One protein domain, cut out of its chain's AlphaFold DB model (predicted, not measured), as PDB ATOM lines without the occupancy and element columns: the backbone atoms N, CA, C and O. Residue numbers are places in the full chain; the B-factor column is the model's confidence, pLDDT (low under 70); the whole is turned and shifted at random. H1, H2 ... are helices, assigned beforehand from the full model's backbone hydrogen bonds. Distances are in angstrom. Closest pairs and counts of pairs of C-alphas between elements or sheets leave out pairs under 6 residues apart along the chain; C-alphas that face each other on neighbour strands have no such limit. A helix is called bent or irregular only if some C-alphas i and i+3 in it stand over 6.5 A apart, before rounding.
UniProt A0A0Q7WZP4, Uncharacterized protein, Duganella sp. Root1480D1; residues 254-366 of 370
ATOM      1  N   ASP A 254      -5.406   4.927  40.588       86.94
ATOM      2  CA  ASP A 254      -6.848   4.665  40.769       86.94
ATOM      3  C   ASP A 254      -7.701   5.219  39.611       86.94
ATOM      4  O   ASP A 254      -8.803   4.738  39.359       86.94
ATOM      5  N   SER A 255      -7.199   6.228  38.890       87.75
ATOM      6  CA  SER A 255      -7.899   6.826  37.746       87.75
ATOM      7  C   SER A 255      -7.872   5.958  36.480       87.75
ATOM      8  O   SER A 255      -8.586   6.250  35.521       87.75
ATOM      9  N   TRP A 256      -7.046   4.909  36.448       88.19
ATOM     10  CA  TRP A 256      -6.820   4.105  35.250       88.19
ATOM     11  C   TRP A 256      -7.780   2.908  35.233       88.19
ATOM     12  O   TRP A 256      -8.013   2.294  36.276       88.19
ATOM     13  N   PRO A 257      -8.340   2.533  34.068       90.81
ATOM     14  CA  PRO A 257      -9.236   1.387  33.981       90.81
ATOM     15  C   PRO A 257      -8.485   0.081  34.269       90.81
ATOM     16  O   PRO A 257      -7.290  -0.030  34.003       90.81
ATOM     17  N   ALA A 258      -9.196  -0.943  34.747       87.19
ATOM     18  CA  ALA A 258      -8.601  -2.235  35.111       87.19
ATOM     19  C   ALA A 258      -7.883  -2.949  33.945       87.19
ATOM     20  O   ALA A 258      -6.994  -3.768  34.167       87.19
ATOM     21  N   GLU A 259      -8.255  -2.638  32.700       88.44
ATOM     22  CA  GLU A 259      -7.626  -3.179  31.488       88.44
ATOM     23  C   GLU A 259      -6.302  -2.489  31.138       88.44
ATOM     24  O   GLU A 259      -5.523  -3.023  30.350       88.44
ATOM     25  N   HIS A 260      -6.016  -1.326  31.736       91.12
ATOM     26  CA  HIS A 260      -4.809  -0.567  31.446       91.12
ATOM     27  C   HIS A 260      -3.558  -1.383  31.825       91.12
ATOM     28  O   HIS A 260      -3.487  -1.897  32.946       91.12
ATOM     29  N   PRO A 261      -2.525  -1.472  30.963       89.50
ATOM     30  CA  PRO A 261      -1.358  -2.332  31.194       89.50
ATOM     31  C   PRO A 261      -0.661  -2.077  32.541       89.50
ATOM     32  O   PRO A 261      -0.308  -3.019  33.240       89.50
ATOM     33  N   MET A 262      -0.554  -0.817  32.966       89.25
ATOM     34  CA  MET A 262      -0.039  -0.441  34.293       89.25
ATOM     35  C   MET A 262      -0.907  -0.901  35.475       89.25
ATOM     36  O   MET A 262      -0.363  -1.319  36.488       89.25
ATOM     37  N   GLN A 263      -2.241  -0.871  35.359       91.19
ATOM     38  CA  GLN A 263      -3.140  -1.415  36.388       91.19
ATOM     39  C   GLN A 263      -2.957  -2.932  36.507       91.19
ATOM     40  O   GLN A 263      -2.861  -3.466  37.610       91.19
ATOM     41  N   ARG A 264      -2.813  -3.632  35.375       91.25
ATOM     42  CA  ARG A 264      -2.528  -5.076  35.370       91.25
ATOM     43  C   ARG A 264      -1.136  -5.393  35.929       91.25
ATOM     44  O   ARG A 264      -0.991  -6.371  36.659       91.25
ATOM     45  N   ALA A 265      -0.135  -4.563  35.631       91.44
ATOM     46  CA  ALA A 265       1.211  -4.688  36.189       91.44
ATOM     47  C   ALA A 265       1.200  -4.504  37.713       91.44
ATOM     48  O   ALA A 265       1.760  -5.325  38.435       91.44
ATOM     49  N   LEU A 266       0.487  -3.487  38.203       92.50
ATOM     50  CA  LEU A 266       0.300  -3.241  39.629       92.50
ATOM     51  C   LEU A 266      -0.389  -4.427  40.318       92.50
ATOM     52  O   LEU A 266       0.112  -4.917  41.323       92.50
ATOM     53  N   GLN A 267      -1.477  -4.955  39.749       90.81
ATOM     54  CA  GLN A 267      -2.161  -6.144  40.279       90.81
ATOM     55  C   GLN A 267      -1.238  -7.367  40.371       90.81
ATOM     56  O   GLN A 267      -1.319  -8.141  41.332       90.81
ATOM     57  N   LEU A 268      -0.364  -7.549  39.377       90.75
ATOM     58  CA  LEU A 268       0.615  -8.627  39.379       90.75
ATOM     59  C   LEU A 268       1.680  -8.417  40.464       90.75
ATOM     60  O   LEU A 268       2.006  -9.374  41.159       90.75
ATOM     61  N   LEU A 269       2.177  -7.188  40.641       90.69
ATOM     62  CA  LEU A 269       3.138  -6.851  41.695       90.69
ATOM     63  C   LEU A 269       2.537  -6.905  43.098       90.69
ATOM     64  O   LEU A 269       3.262  -7.188  44.038       90.69
ATOM     65  N   SER A 270       1.241  -6.652  43.267       89.00
ATOM     66  CA  SER A 270       0.555  -6.786  44.559       89.00
ATOM     67  C   SER A 270       0.207  -8.241  44.911       89.00
ATOM     68  O   SER A 270      -0.300  -8.503  46.001       89.00
ATOM     69  N   SER A 271       0.451  -9.189  44.002       88.19
ATOM     70  CA  SER A 271       0.259 -10.626  44.217       88.19
ATOM     71  C   SER A 271       1.596 -11.305  44.544       88.19
ATOM     72  O   SER A 271       2.637 -10.839  44.084       88.19
ATOM     73  N   PRO A 272       1.599 -12.429  45.287       86.94
ATOM     74  CA  PRO A 272       2.832 -13.159  45.564       86.94
ATOM     75  C   PRO A 272       3.528 -13.580  44.267       86.94
ATOM     76  O   PRO A 272       2.869 -13.949  43.288       86.94
ATOM     77  N   ALA A 273       4.861 -13.547  44.283       82.06
ATOM     78  CA  ALA A 273       5.684 -13.892  43.130       82.06
ATOM     79  C   ALA A 273       5.350 -15.284  42.563       82.06
ATOM     80  O   ALA A 273       5.604 -16.311  43.191       82.06
ATOM     81  N   ASP A 274       4.843 -15.313  41.332       86.19
ATOM     82  CA  ASP A 274       4.679 -16.528  40.536       86.19
ATOM     83  C   ASP A 274       5.464 -16.359  39.225       86.19
ATOM     84  O   ASP A 274       5.044 -15.586  38.349       86.19
ATOM     85  N   PRO A 275       6.602 -17.063  39.061       80.88
ATOM     86  CA  PRO A 275       7.446 -16.945  37.876       80.88
ATOM     87  C   PRO A 275       6.704 -17.230  36.566       80.88
ATOM     88  O   PRO A 275       7.007 -16.615  35.543       80.88
ATOM     89  N   LEU A 276       5.714 -18.133  36.577       83.62
ATOM     90  CA  LEU A 276       4.952 -18.481  35.375       83.62
ATOM     91  C   LEU A 276       4.002 -17.354  34.977       83.62
ATOM     92  O   LEU A 276       3.902 -17.033  33.791       83.62
ATOM     93  N   ARG A 277       3.340 -16.718  35.952       85.38
ATOM     94  CA  ARG A 277       2.489 -15.545  35.697       85.38
ATOM     95  C   ARG A 277       3.311 -14.361  35.214       85.38
ATOM     96  O   ARG A 277       2.914 -13.716  34.249       85.38
ATOM     97  N   CYS A 278       4.473 -14.122  35.819       83.31
ATOM     98  CA  CYS A 278       5.368 -13.044  35.402       83.31
ATOM     99  C   CYS A 278       5.900 -13.266  33.980       83.31
ATOM    100  O   CYS A 278       5.860 -12.356  33.153       83.31
ATOM    101  N   ALA A 279       6.299 -14.498  33.644       81.50
ATOM    102  CA  ALA A 279       6.724 -14.847  32.291       81.50
ATOM    103  C   ALA A 279       5.580 -14.765  31.265       81.50
ATOM    104  O   ALA A 279       5.814 -14.368  30.126       81.50
ATOM    105  N   ALA A 280       4.350 -15.138  31.638       85.44
ATOM    106  CA  ALA A 280       3.180 -15.005  30.771       85.44
ATOM    107  C   ALA A 280       2.831 -13.531  30.509       85.44
ATOM    108  O   ALA A 280       2.557 -13.180  29.363       85.44
ATOM    109  N   PHE A 281       2.902 -12.688  31.543       86.06
ATOM    110  CA  PHE A 281       2.687 -11.241  31.458       86.06
ATOM    111  C   PHE A 281       3.724 -10.559  30.556       86.06
ATOM    112  O   PHE A 281       3.380  -9.735  29.717       86.06
ATOM    113  N   ALA A 282       4.993 -10.975  30.650       85.25
ATOM    114  CA  ALA A 282       6.081 -10.430  29.838       85.25
ATOM    115  C   ALA A 282       5.938 -10.686  28.325       85.25
ATOM    116  O   ALA A 282       6.631 -10.043  27.541       85.25
ATOM    117  N   ARG A 283       5.084 -11.629  27.890       84.00
ATOM    118  CA  ARG A 283       4.918 -11.971  26.461       84.00
ATOM    119  C   ARG A 283       4.326 -10.834  25.637       84.00
ATOM    120  O   ARG A 283       4.548 -10.801  24.430       84.00
ATOM    121  N   ASP A 284       3.546  -9.971  26.273       85.81
ATOM    122  CA  ASP A 284       2.983  -8.787  25.644       85.81
ATOM    123  C   ASP A 284       3.959  -7.607  25.839       85.81
ATOM    124  O   ASP A 284       4.252  -7.240  26.982       85.81
ATOM    125  N   PRO A 285       4.496  -7.019  24.753       83.62
ATOM    126  CA  PRO A 285       5.481  -5.946  24.846       83.62
ATOM    127  C   PRO A 285       4.937  -4.681  25.527       83.62
ATOM    128  O   PRO A 285       5.701  -4.001  26.215       83.62
ATOM    129  N   GLU A 286       3.640  -4.376  25.400       87.19
ATOM    130  CA  GLU A 286       3.038  -3.211  26.066       87.19
ATOM    131  C   GLU A 286       2.960  -3.421  27.582       87.19
ATOM    132  O   GLU A 286       3.296  -2.533  28.368       87.19
ATOM    133  N   GLN A 287       2.586  -4.632  28.002       88.81
ATOM    134  CA  GLN A 287       2.549  -5.027  29.412       88.81
ATOM    135  C   GLN A 287       3.952  -5.051  30.023       88.81
ATOM    136  O   GLN A 287       4.154  -4.543  31.127       88.81
ATOM    137  N   LEU A 288       4.937  -5.577  29.291       87.31
ATOM    138  CA  LEU A 288       6.332  -5.588  29.721       87.31
ATOM    139  C   LEU A 288       6.889  -4.168  29.884       87.31
ATOM    140  O   LEU A 288       7.522  -3.873  30.897       87.31
ATOM    141  N   SER A 289       6.623  -3.276  28.925       85.44
ATOM    142  CA  SER A 289       7.035  -1.873  29.018       85.44
ATOM    143  C   SER A 289       6.390  -1.174  30.216       85.44
ATOM    144  O   SER A 289       7.070  -0.443  30.933       85.44
ATOM    145  N   ALA A 290       5.097  -1.414  30.461       89.19
ATOM    146  CA  ALA A 290       4.399  -0.851  31.614       89.19
ATOM    147  C   ALA A 290       4.956  -1.382  32.944       89.19
ATOM    148  O   ALA A 290       5.143  -0.600  33.870       89.19
ATOM    149  N   MET A 291       5.272  -2.679  33.031       90.31
ATOM    150  CA  MET A 291       5.897  -3.265  34.220       90.31
ATOM    151  C   MET A 291       7.256  -2.636  34.516       90.31
ATOM    152  O   MET A 291       7.522  -2.265  35.652       90.31
ATOM    153  N   LEU A 292       8.119  -2.487  33.512       88.25
ATOM    154  CA  LEU A 292       9.448  -1.912  33.726       88.25
ATOM    155  C   LEU A 292       9.383  -0.438  34.131       88.25
ATOM    156  O   LEU A 292      10.103  -0.043  35.043       88.25
ATOM    157  N   ALA A 293       8.479   0.338  33.527       88.38
ATOM    158  CA  ALA A 293       8.226   1.716  33.942       88.38
ATOM    159  C   ALA A 293       7.706   1.795  35.391       88.38
ATOM    160  O   ALA A 293       8.090   2.686  36.144       88.38
ATOM    161  N   LEU A 294       6.858   0.844  35.801       90.12
ATOM    162  CA  LEU A 294       6.365   0.756  37.176       90.12
ATOM    163  C   LEU A 294       7.486   0.427  38.168       90.12
ATOM    164  O   LEU A 294       7.539   1.017  39.242       90.12
ATOM    165  N   ILE A 295       8.379  -0.497  37.810       89.12
ATOM    166  CA  ILE A 295       9.535  -0.872  38.635       89.12
ATOM    167  C   ILE A 295      10.491   0.308  38.797       89.12
ATOM    168  O   ILE A 295      10.892   0.587  39.920       89.12
ATOM    169  N   GLU A 296      10.793   1.037  37.722       88.25
ATOM    170  CA  GLU A 296      11.617   2.253  37.770       88.25
ATOM    171  C   GLU A 296      10.991   3.313  38.689       88.25
ATOM    172  O   GLU A 296      11.644   3.820  39.596       88.25
ATOM    173  N   HIS A 297       9.682   3.555  38.561       87.00
ATOM    174  CA  HIS A 297       8.975   4.466  39.461       87.00
ATOM    175  C   HIS A 297       9.024   3.994  40.927       87.00
ATOM    176  O   HIS A 297       9.078   4.813  41.841       87.00
ATOM    177  N   LEU A 298       8.976   2.685  41.182       87.31
ATOM    178  CA  LEU A 298       9.060   2.119  42.531       87.31
ATOM    179  C   LEU A 298      10.480   2.156  43.116       87.31
ATOM    180  O   LEU A 298      10.621   2.139  44.340       87.31
ATOM    181  N   GLU A 299      11.522   2.186  42.285       85.56
ATOM    182  CA  GLU A 299      12.921   2.323  42.718       85.56
ATOM    183  C   GLU A 299      13.203   3.716  43.294       85.56
ATOM    184  O   GLU A 299      13.877   3.820  44.321       85.56
ATOM    185  N   ASP A 300      12.608   4.756  42.709       84.56
ATOM    186  CA  ASP A 300      12.774   6.146  43.152       84.56
ATOM    187  C   ASP A 300      11.950   6.506  44.404       84.56
ATOM    188  O   ASP A 300      12.191   7.529  45.047       84.56
ATOM    189  N   GLU A 301      10.969   5.679  44.766       87.38
ATOM    190  CA  GLU A 301      10.038   5.948  45.869       87.38
ATOM    191  C   GLU A 301      10.556   5.450  47.232       87.38
ATOM    192  O   GLU A 301      11.556   4.732  47.345       87.38
ATOM    193  N   ASP A 302       9.858   5.844  48.301       82.31
ATOM    194  CA  ASP A 302      10.207   5.473  49.676       82.31
ATOM    195  C   ASP A 302      10.145   3.942  49.889       82.31
ATOM    196  O   ASP A 302       9.292   3.235  49.339       82.31
ATOM    197  N   GLU A 303      11.025   3.411  50.743       85.06
ATOM    198  CA  GLU A 303      11.020   2.001  51.146       85.06
ATOM    199  C   GLU A 303       9.660   1.586  51.716       85.06
ATOM    200  O   GLU A 303       9.188   0.474  51.466       85.06
ATOM    201  N   ALA A 304       8.988   2.502  52.415       83.25
ATOM    202  CA  ALA A 304       7.657   2.256  52.944       83.25
ATOM    203  C   ALA A 304       6.626   1.971  51.832       83.25
ATOM    204  O   ALA A 304       5.810   1.057  51.966       83.25
ATOM    205  N   VAL A 305       6.696   2.680  50.699       86.44
ATOM    206  CA  VAL A 305       5.812   2.438  49.548       86.44
ATOM    207  C   VAL A 305       6.064   1.043  48.983       86.44
ATOM    208  O   VAL A 305       5.120   0.265  48.845       86.44
ATOM    209  N   ARG A 306       7.331   0.675  48.757       88.25
ATOM    210  CA  ARG A 306       7.699  -0.674  48.284       88.25
ATOM    211  C   ARG A 306       7.252  -1.779  49.240       88.25
ATOM    212  O   ARG A 306       6.903  -2.867  48.800       88.25
ATOM    213  N   ARG A 307       7.254  -1.514  50.545       88.25
ATOM    214  CA  ARG A 307       6.883  -2.498  51.565       88.25
ATOM    215  C   ARG A 307       5.378  -2.738  51.671       88.25
ATOM    216  O   ARG A 307       4.978  -3.848  52.012       88.25
ATOM    217  N   TYR A 308       4.556  -1.709  51.455       89.00
ATOM    218  CA  TYR A 308       3.110  -1.783  51.704       89.00
ATOM    219  C   TYR A 308       2.239  -1.734  50.443       89.00
ATOM    220  O   TYR A 308       1.068  -2.106  50.530       89.00
ATOM    221  N   ALA A 309       2.758  -1.290  49.293       88.25
ATOM    222  CA  ALA A 309       1.994  -1.227  48.042       88.25
ATOM    223  C   ALA A 309       2.076  -2.519  47.207       88.25
ATOM    224  O   ALA A 309       1.148  -2.827  46.455       88.25
ATOM    225  N   ILE A 310       3.175  -3.269  47.325       91.56
ATOM    226  CA  ILE A 310       3.503  -4.409  46.458       91.56
ATOM    227  C   ILE A 310       4.057  -5.588  47.262       91.56
ATOM    228  O   ILE A 310       4.509  -5.436  48.397       91.56
ATOM    229  N   ASP A 311       4.048  -6.768  46.652       90.94
ATOM    230  CA  ASP A 311       4.777  -7.933  47.132       90.94
ATOM    231  C   ASP A 311       6.274  -7.757  46.853       90.94
ATOM    232  O   ASP A 311       6.721  -7.602  45.711       90.94
ATOM    233  N   PHE A 312       7.072  -7.798  47.919       86.62
ATOM    234  CA  PHE A 312       8.516  -7.604  47.818       86.62
ATOM    235  C   PHE A 312       9.197  -8.709  46.995       86.62
ATOM    236  O   PHE A 312      10.158  -8.437  46.275       86.62
ATOM    237  N   GLY A 313       8.690  -9.946  47.055       85.69
ATOM    238  CA  GLY A 313       9.218 -11.059  46.266       85.69
ATOM    239  C   GLY A 313       9.004 -10.849  44.768       85.69
ATOM    240  O   GLY A 313       9.930 -11.046  43.979       85.69
ATOM    241  N   ALA A 314       7.807 -10.402  44.378       87.12
ATOM    242  CA  ALA A 314       7.480 -10.103  42.988       87.12
ATOM    243  C   ALA A 314       8.343  -8.950  42.461       87.12
ATOM    244  O   ALA A 314       8.922  -9.055  41.378       87.12
ATOM    245  N   PHE A 315       8.497  -7.889  43.256       89.06
ATOM    246  CA  PHE A 315       9.366  -6.756  42.937       89.06
ATOM    247  C   PHE A 315      10.824  -7.186  42.701       89.06
ATOM    248  O   PHE A 315      11.389  -6.894  41.647       89.06
ATOM    249  N   GLN A 316      11.411  -7.944  43.635       87.31
ATOM    250  CA  GLN A 316      12.786  -8.448  43.517       87.31
ATOM    251  C   GLN A 316      12.976  -9.333  42.279       87.31
ATOM    252  O   GLN A 316      13.973  -9.209  41.565       87.31
ATOM    253  N   TRP A 317      12.001 -10.196  41.980       88.62
ATOM    254  CA  TRP A 317      12.040 -11.027  40.781       88.62
ATOM    255  C   TRP A 317      12.088 -10.175  39.505       88.62
ATOM    256  O   TRP A 317      12.913 -10.421  38.623       88.62
ATOM    257  N   TRP A 318      11.248  -9.141  39.413       87.88
ATOM    258  CA  TRP A 318      11.217  -8.248  38.253       87.88
ATOM    259  C   TRP A 318      12.474  -7.382  38.132       87.88
ATOM    260  O   TRP A 318      12.946  -7.182  37.012       87.88
ATOM    261  N   GLN A 319      13.079  -6.953  39.243       87.19
ATOM    262  CA  GLN A 319      14.390  -6.295  39.211       87.19
ATOM    263  C   GLN A 319      15.484  -7.221  38.657       87.19
ATOM    264  O   GLN A 319      16.307  -6.801  37.844       87.19
ATOM    265  N   GLN A 320      15.476  -8.497  39.055       86.88
ATOM    266  CA  GLN A 320      16.499  -9.460  38.647       86.88
ATOM    267  C   GLN A 320      16.332  -9.945  37.196       86.88
ATOM    268  O   GLN A 320      17.325 -10.117  36.483       86.88
ATOM    269  N   TYR A 321      15.094 -10.176  36.744       83.56
ATOM    270  CA  TYR A 321      14.809 -10.856  35.471       83.56
ATOM    271  C   TYR A 321      14.043 -10.007  34.444       83.56
ATOM    272  O   TYR A 321      13.990 -10.365  33.269       83.56
ATOM    273  N   GLY A 322      13.475  -8.860  34.821       78.81
ATOM    274  CA  GLY A 322      12.652  -8.045  33.919       78.81
ATOM    275  C   GLY A 322      13.421  -7.521  32.702       78.81
ATOM    276  O   GLY A 322      12.966  -7.646  31.564       78.81
ATOM    277  N   ARG A 323      14.636  -6.999  32.918       74.56
ATOM    278  CA  ARG A 323      15.489  -6.485  31.829       74.56
ATOM    279  C   ARG A 323      15.998  -7.588  30.901       74.56
ATOM    280  O   ARG A 323      16.088  -7.377  29.694       74.56
ATOM    281  N   THR A 324      16.311  -8.770  31.433       79.31
ATOM    282  CA  THR A 324      16.750  -9.906  30.608       79.31
ATOM    283  C   THR A 324      15.606 -10.454  29.757       79.31
ATOM    284  O   THR A 324      15.835 -10.825  28.606       79.31
ATOM    285  N   LEU A 325      14.370 -10.426  30.266       77.00
ATOM    286  CA  LEU A 325      13.174 -10.760  29.490       77.00
ATOM    287  C   LEU A 325      12.919  -9.762  28.357       77.00
ATOM    288  O   LEU A 325      12.619 -10.196  27.247       77.00
ATOM    289  N   LEU A 326      13.116  -8.459  28.585       72.44
ATOM    290  CA  LEU A 326      13.011  -7.449  27.524       72.44
ATOM    291  C   LEU A 326      14.009  -7.701  26.391       72.44
ATOM    292  O   LEU A 326      13.619  -7.725  25.227       72.44
ATOM    293  N   LEU A 327      15.270  -7.989  26.719       71.94
ATOM    294  CA  LEU A 327      16.288  -8.323  25.716       71.94
ATOM    295  C   LEU A 327      15.990  -9.631  24.961       71.94
ATOM    296  O   LEU A 327      16.430  -9.800  23.826       71.94
ATOM    297  N   ALA A 328      15.265 -10.567  25.577       72.00
ATOM    298  CA  ALA A 328      14.904 -11.841  24.959       72.00
ATOM    299  C   ALA A 328      13.637 -11.766  24.084       72.00
ATOM    300  O   ALA A 328      13.493 -12.575  23.161       72.00
ATOM    301  N   LEU A 329      12.717 -10.843  24.389       65.25
ATOM    302  CA  LEU A 329      11.380 -10.761  23.790       65.25
ATOM    303  C   LEU A 329      11.223  -9.620  22.778       65.25
ATOM    304  O   LEU A 329      10.381  -9.735  21.890       65.25
ATOM    305  N   VAL A 330      12.042  -8.565  22.850       57.25
ATOM    306  CA  VAL A 330      12.092  -7.536  21.803       57.25
ATOM    307  C   VAL A 330      12.796  -8.130  20.574       57.25
ATOM    308  O   VAL A 330      13.958  -8.533  20.672       57.25
ATOM    309  N   PRO A 331      12.124  -8.251  19.412       53.97
ATOM    310  CA  PRO A 331      12.805  -8.633  18.188       53.97
ATOM    311  C   PRO A 331      13.829  -7.550  17.839       53.97
ATOM    312  O   PRO A 331      13.531  -6.364  17.911       53.97
ATOM    313  N   ASP A 332      15.036  -7.976  17.475       46.31
ATOM    314  CA  ASP A 332      16.095  -7.132  16.921       46.31
ATOM    315  C   ASP A 332      15.540  -6.414  15.673       46.31
ATOM    316  O   ASP A 332      15.500  -6.986  14.579       46.31
ATOM    317  N   GLU A 333      14.998  -5.205  15.850       42.78
ATOM    318  CA  GLU A 333      14.635  -4.298  14.760       42.78
ATOM    319  C   GLU A 333      15.942  -3.919  14.062       42.78
ATOM    320  O   GLU A 333      16.660  -2.995  14.450       42.78
ATOM    321  N   ALA A 334      16.294  -4.716  13.052       42.16
ATOM    322  CA  ALA A 334      17.442  -4.469  12.204       42.16
ATOM    323  C   ALA A 334      17.350  -3.045  11.619       42.16
ATOM    324  O   ALA A 334      16.292  -2.660  11.113       42.16
ATOM    325  N   PRO A 335      18.443  -2.257  11.623       36.09
ATOM    326  CA  PRO A 335      18.419  -0.901  11.085       36.09
ATOM    327  C   PRO A 335      18.021  -0.915   9.597       36.09
ATOM    328  O   PRO A 335      18.345  -1.874   8.883       36.09
ATOM    329  N   PRO A 336      17.348   0.141   9.092       39.41
ATOM    330  CA  PRO A 336      16.804   0.145   7.742       39.41
ATOM    331  C   PRO A 336      17.935  -0.031   6.726       39.41
ATOM    332  O   PRO A 336      18.822   0.817   6.589       39.41
ATOM    333  N   GLN A 337      17.903  -1.157   6.011       38.31
ATOM    334  CA  GLN A 337      18.858  -1.488   4.961       38.31
ATOM    335  C   GLN A 337      18.793  -0.444   3.838       38.31
ATOM    336  O   GLN A 337      17.983  -0.529   2.915       38.31
ATOM    337  N   ARG A 338      19.714   0.524   3.864       36.22
ATOM    338  CA  ARG A 338      20.089   1.268   2.661       36.22
ATOM    339  C   ARG A 338      20.896   0.350   1.746       36.22
ATOM    340  O   ARG A 338      22.069   0.093   1.970       36.22
ATOM    341  N   ALA A 339      20.199  -0.126   0.721       33.31
ATOM    342  CA  ALA A 339      20.640  -0.338  -0.654       33.31
ATOM    343  C   ALA A 339      22.077  -0.845  -0.930       33.31
ATOM    344  O   ALA A 339      23.065  -0.142  -0.749       33.31
ATOM    345  N   ARG A 340      22.101  -1.961  -1.681       34.12
ATOM    346  CA  ARG A 340      23.072  -2.316  -2.739       34.12
ATOM    347  C   ARG A 340      24.475  -2.759  -2.298       34.12
ATOM    348  O   ARG A 340      25.397  -1.962  -2.243       34.12
ATOM    349  N   ARG A 341      24.691  -4.080  -2.299       31.27
ATOM    350  CA  ARG A 341      25.282  -4.858  -3.421       31.27
ATOM    351  C   ARG A 341      25.958  -6.124  -2.889       31.27
ATOM    352  O   ARG A 341      26.961  -6.062  -2.198       31.27
ATOM    353  N   GLY A 342      25.440  -7.265  -3.338       40.22
ATOM    354  CA  GLY A 342      26.235  -8.387  -3.833       40.22
ATOM    355  C   GLY A 342      27.398  -8.874  -2.973       40.22
ATOM    356  O   GLY A 342      28.552  -8.590  -3.287       40.22
ATOM    357  N   ARG A 343      27.090  -9.736  -2.004       37.41
ATOM    358  CA  ARG A 343      27.644 -11.096  -1.869       37.41
ATOM    359  C   ARG A 343      27.108 -11.706  -0.574       37.41
ATOM    360  O   ARG A 343      26.982 -11.013   0.422       37.41
ATOM    361  N   LEU A 344      26.830 -13.008  -0.617       30.56
ATOM    362  CA  LEU A 344      26.348 -13.850   0.488       30.56
ATOM    363  C   LEU A 344      24.826 -13.875   0.695       30.56
ATOM    364  O   LEU A 344      24.303 -13.790   1.801       30.56
ATOM    365  N   ALA A 345      24.128 -14.234  -0.384       36.34
ATOM    366  CA  ALA A 345      23.155 -15.316  -0.275       36.34
ATOM    367  C   ALA A 345      23.865 -16.545   0.328       36.34
ATOM    368  O   ALA A 345      24.510 -17.299  -0.395       36.34
ATOM    369  N   ARG A 346      23.860 -16.634   1.664       37.06
ATOM    370  CA  ARG A 346      24.158 -17.786   2.536       37.06
ATOM    371  C   ARG A 346      24.276 -17.242   3.959       37.06
ATOM    372  O   ARG A 346      25.375 -16.958   4.402       37.06
ATOM    373  N   LEU A 347      23.137 -17.041   4.621       33.56
ATOM    374  CA  LEU A 347      22.947 -17.152   6.082       33.56
ATOM    375  C   LEU A 347      21.457 -16.963   6.458       33.56
ATOM    376  O   LEU A 347      21.121 -16.520   7.547       33.56
ATOM    377  N   ALA A 348      20.535 -17.367   5.575       37.69
ATOM    378  CA  ALA A 348      19.098 -17.448   5.863       37.69
ATOM    379  C   ALA A 348      18.714 -18.740   6.625       37.69
ATOM    380  O   ALA A 348      17.620 -19.267   6.462       37.69
ATOM    381  N   ALA A 349      19.614 -19.295   7.438       37.56
ATOM    382  CA  ALA A 349      19.365 -20.552   8.140       37.56
ATOM    383  C   ALA A 349      20.175 -20.651   9.439       37.56
ATOM    384  O   ALA A 349      21.136 -21.405   9.513       37.56
ATOM    385  N   MET A 350      19.800 -19.896  10.475       33.75
ATOM    386  CA  MET A 350      20.184 -20.182  11.866       33.75
ATOM    387  C   MET A 350      19.293 -19.379  12.823       33.75
ATOM    388  O   MET A 350      19.292 -18.163  12.778       33.75
ATOM    389  N   SER A 351      18.557 -19.921  13.784       45.28
ATOM    390  CA  SER A 351      17.975 -21.240  14.013       45.28
ATOM    391  C   SER A 351      17.024 -21.025  15.196       45.28
ATOM    392  O   SER A 351      17.461 -20.614  16.273       45.28
ATOM    393  N   PHE A 352      15.739 -21.325  15.015       40.72
ATOM    394  CA  PHE A 352      14.705 -21.382  16.059       40.72
ATOM    395  C   PHE A 352      15.155 -22.192  17.302       40.72
ATOM    396  O   PHE A 352      14.721 -21.922  18.420       40.72
ATOM    397  N   LYS A 353      16.137 -23.098  17.143       39.41
ATOM    398  CA  LYS A 353      16.746 -23.881  18.230       39.41
ATOM    399  C   LYS A 353      17.600 -23.065  19.209       39.41
ATOM    400  O   LYS A 353      17.729 -23.486  20.349       39.41
ATOM    401  N   ARG A 354      18.164 -21.908  18.824       45.66
ATOM    402  CA  ARG A 354      18.915 -21.049  19.771       45.66
ATOM    403  C   ARG A 354      17.983 -20.253  20.690       45.66
ATOM    404  O   ARG A 354      18.287 -20.104  21.867       45.66
ATOM    405  N   LYS A 355      16.824 -19.827  20.175       47.53
ATOM    406  CA  LYS A 355      15.781 -19.128  20.948       47.53
ATOM    407  C   LYS A 355      15.094 -20.069  21.942       47.53
ATOM    408  O   LYS A 355      14.982 -19.743  23.117       47.53
ATOM    409  N   LEU A 356      14.754 -21.283  21.501       48.25
ATOM    410  CA  LEU A 356      14.303 -22.360  22.390       48.25
ATOM    411  C   LEU A 356      15.382 -22.775  23.393       48.25
ATOM    412  O   LEU A 356      15.056 -23.020  24.544       48.25
ATOM    413  N   GLY A 357      16.652 -22.802  22.982       45.31
ATOM    414  CA  GLY A 357      17.779 -23.114  23.856       45.31
ATOM    415  C   GLY A 357      17.933 -22.127  25.010       45.31
ATOM    416  O   GLY A 357      18.099 -22.571  26.134       45.31
ATOM    417  N   ALA A 358      17.810 -20.819  24.765       48.06
ATOM    418  CA  ALA A 358      17.880 -19.800  25.816       48.06
ATOM    419  C   ALA A 358      16.673 -19.854  26.769       48.06
ATOM    420  O   ALA A 358      16.848 -19.790  27.983       48.06
ATOM    421  N   ILE A 359      15.462 -20.058  26.234       50.41
ATOM    422  CA  ILE A 359      14.240 -20.214  27.039       50.41
ATOM    423  C   ILE A 359      14.311 -21.487  27.889       50.41
ATOM    424  O   ILE A 359      14.009 -21.442  29.077       50.41
ATOM    425  N   LEU A 360      14.768 -22.605  27.318       53.03
ATOM    426  CA  LEU A 360      14.991 -23.851  28.050       53.03
ATOM    427  C   LEU A 360      16.127 -23.725  29.058       53.03
ATOM    428  O   LEU A 360      16.022 -24.336  30.108       53.03
ATOM    429  N   LEU A 361      17.172 -22.933  28.795       50.12
ATOM    430  CA  LEU A 361      18.253 -22.718  29.759       50.12
ATOM    431  C   LEU A 361      17.755 -21.937  30.974       50.12
ATOM    432  O   LEU A 361      18.047 -22.341  32.090       50.12
ATOM    433  N   VAL A 362      16.954 -20.886  30.754       56.44
ATOM    434  CA  VAL A 362      16.331 -20.091  31.825       56.44
ATOM    435  C   VAL A 362      15.325 -20.938  32.608       56.44
ATOM    436  O   VAL A 362      15.373 -20.964  33.837       56.44
ATOM    437  N   LEU A 363      14.475 -21.706  31.918       52.31
ATOM    438  CA  LEU A 363      13.525 -22.621  32.557       52.31
ATOM    439  C   LEU A 363      14.241 -23.744  33.327       52.31
ATOM    440  O   LEU A 363      13.811 -24.110  34.413       52.31
ATOM    441  N   TRP A 364      15.354 -24.263  32.799       57.31
ATOM    442  CA  TRP A 364      16.170 -25.307  33.426       57.31
ATOM    443  C   TRP A 364      16.963 -24.786  34.625       57.31
ATOM    444  O   TRP A 364      17.095 -25.498  35.617       57.31
ATOM    445  N   THR A 365      17.438 -23.537  34.593       58.34
ATOM    446  CA  THR A 365      18.029 -22.893  35.775       58.34
ATOM    447  C   THR A 365      16.983 -22.600  36.851       58.34
ATOM    448  O   THR A 365      17.276 -22.790  38.027       58.34
ATOM    449  N   LEU A 366      15.755 -22.228  36.469       47.59
ATOM    450  CA  LEU A 366      14.637 -22.025  37.401       47.59
ATOM    451  C   LEU A 366      14.166 -23.342  38.043       47.59
ATOM    452  O   LEU A 366      13.850 -23.357  39.226       47.59
TER     453      LEU A 366
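This is residues 254 to 366 of the 370 residues of an uncharacterized protein of Duganella sp. Root1480D1 (UniProt A0A0Q7WZP4). Kinked H5 packs on H3, with H1 beside them, in a small helical body that has short H2 and H4 at its margins. From H5 a long loop sticks out, residues 331 to 354 standing free, and folds back into H6. The printed part has 113 residues with six named helices, H1 to H6 in order: all helix, loose, radius of gyration of the C-alphas 18.3 A, spans 60 by 34 by 25 A.

H5, residues 312 to 329, spans 24.4 A, irregular with C-alphas 320 and 323 7.5 A apart. H3 is residues 285 to 299; H1, 261 to 269, begins at C-alpha (-1.358, -2.332, 31.194). H2 is 275 to 281, H4 303 to 309; H6, 352 to 366, ends at C-alpha (14.637, -22.025, 37.401).

H5 touches H3, closest C-alphas Gly 322 and Leu 292, 6.9 A. H1 touches H3, closest C-alphas Pro 261 and Gln 287, 5.1 A. Every O i to N i+4 pair is within hydrogen-bond range except in H5, 12 of 14.

The printed part has no cut. The H5 to H6 link is long. Residues 329 to 366 have pLDDT under 70.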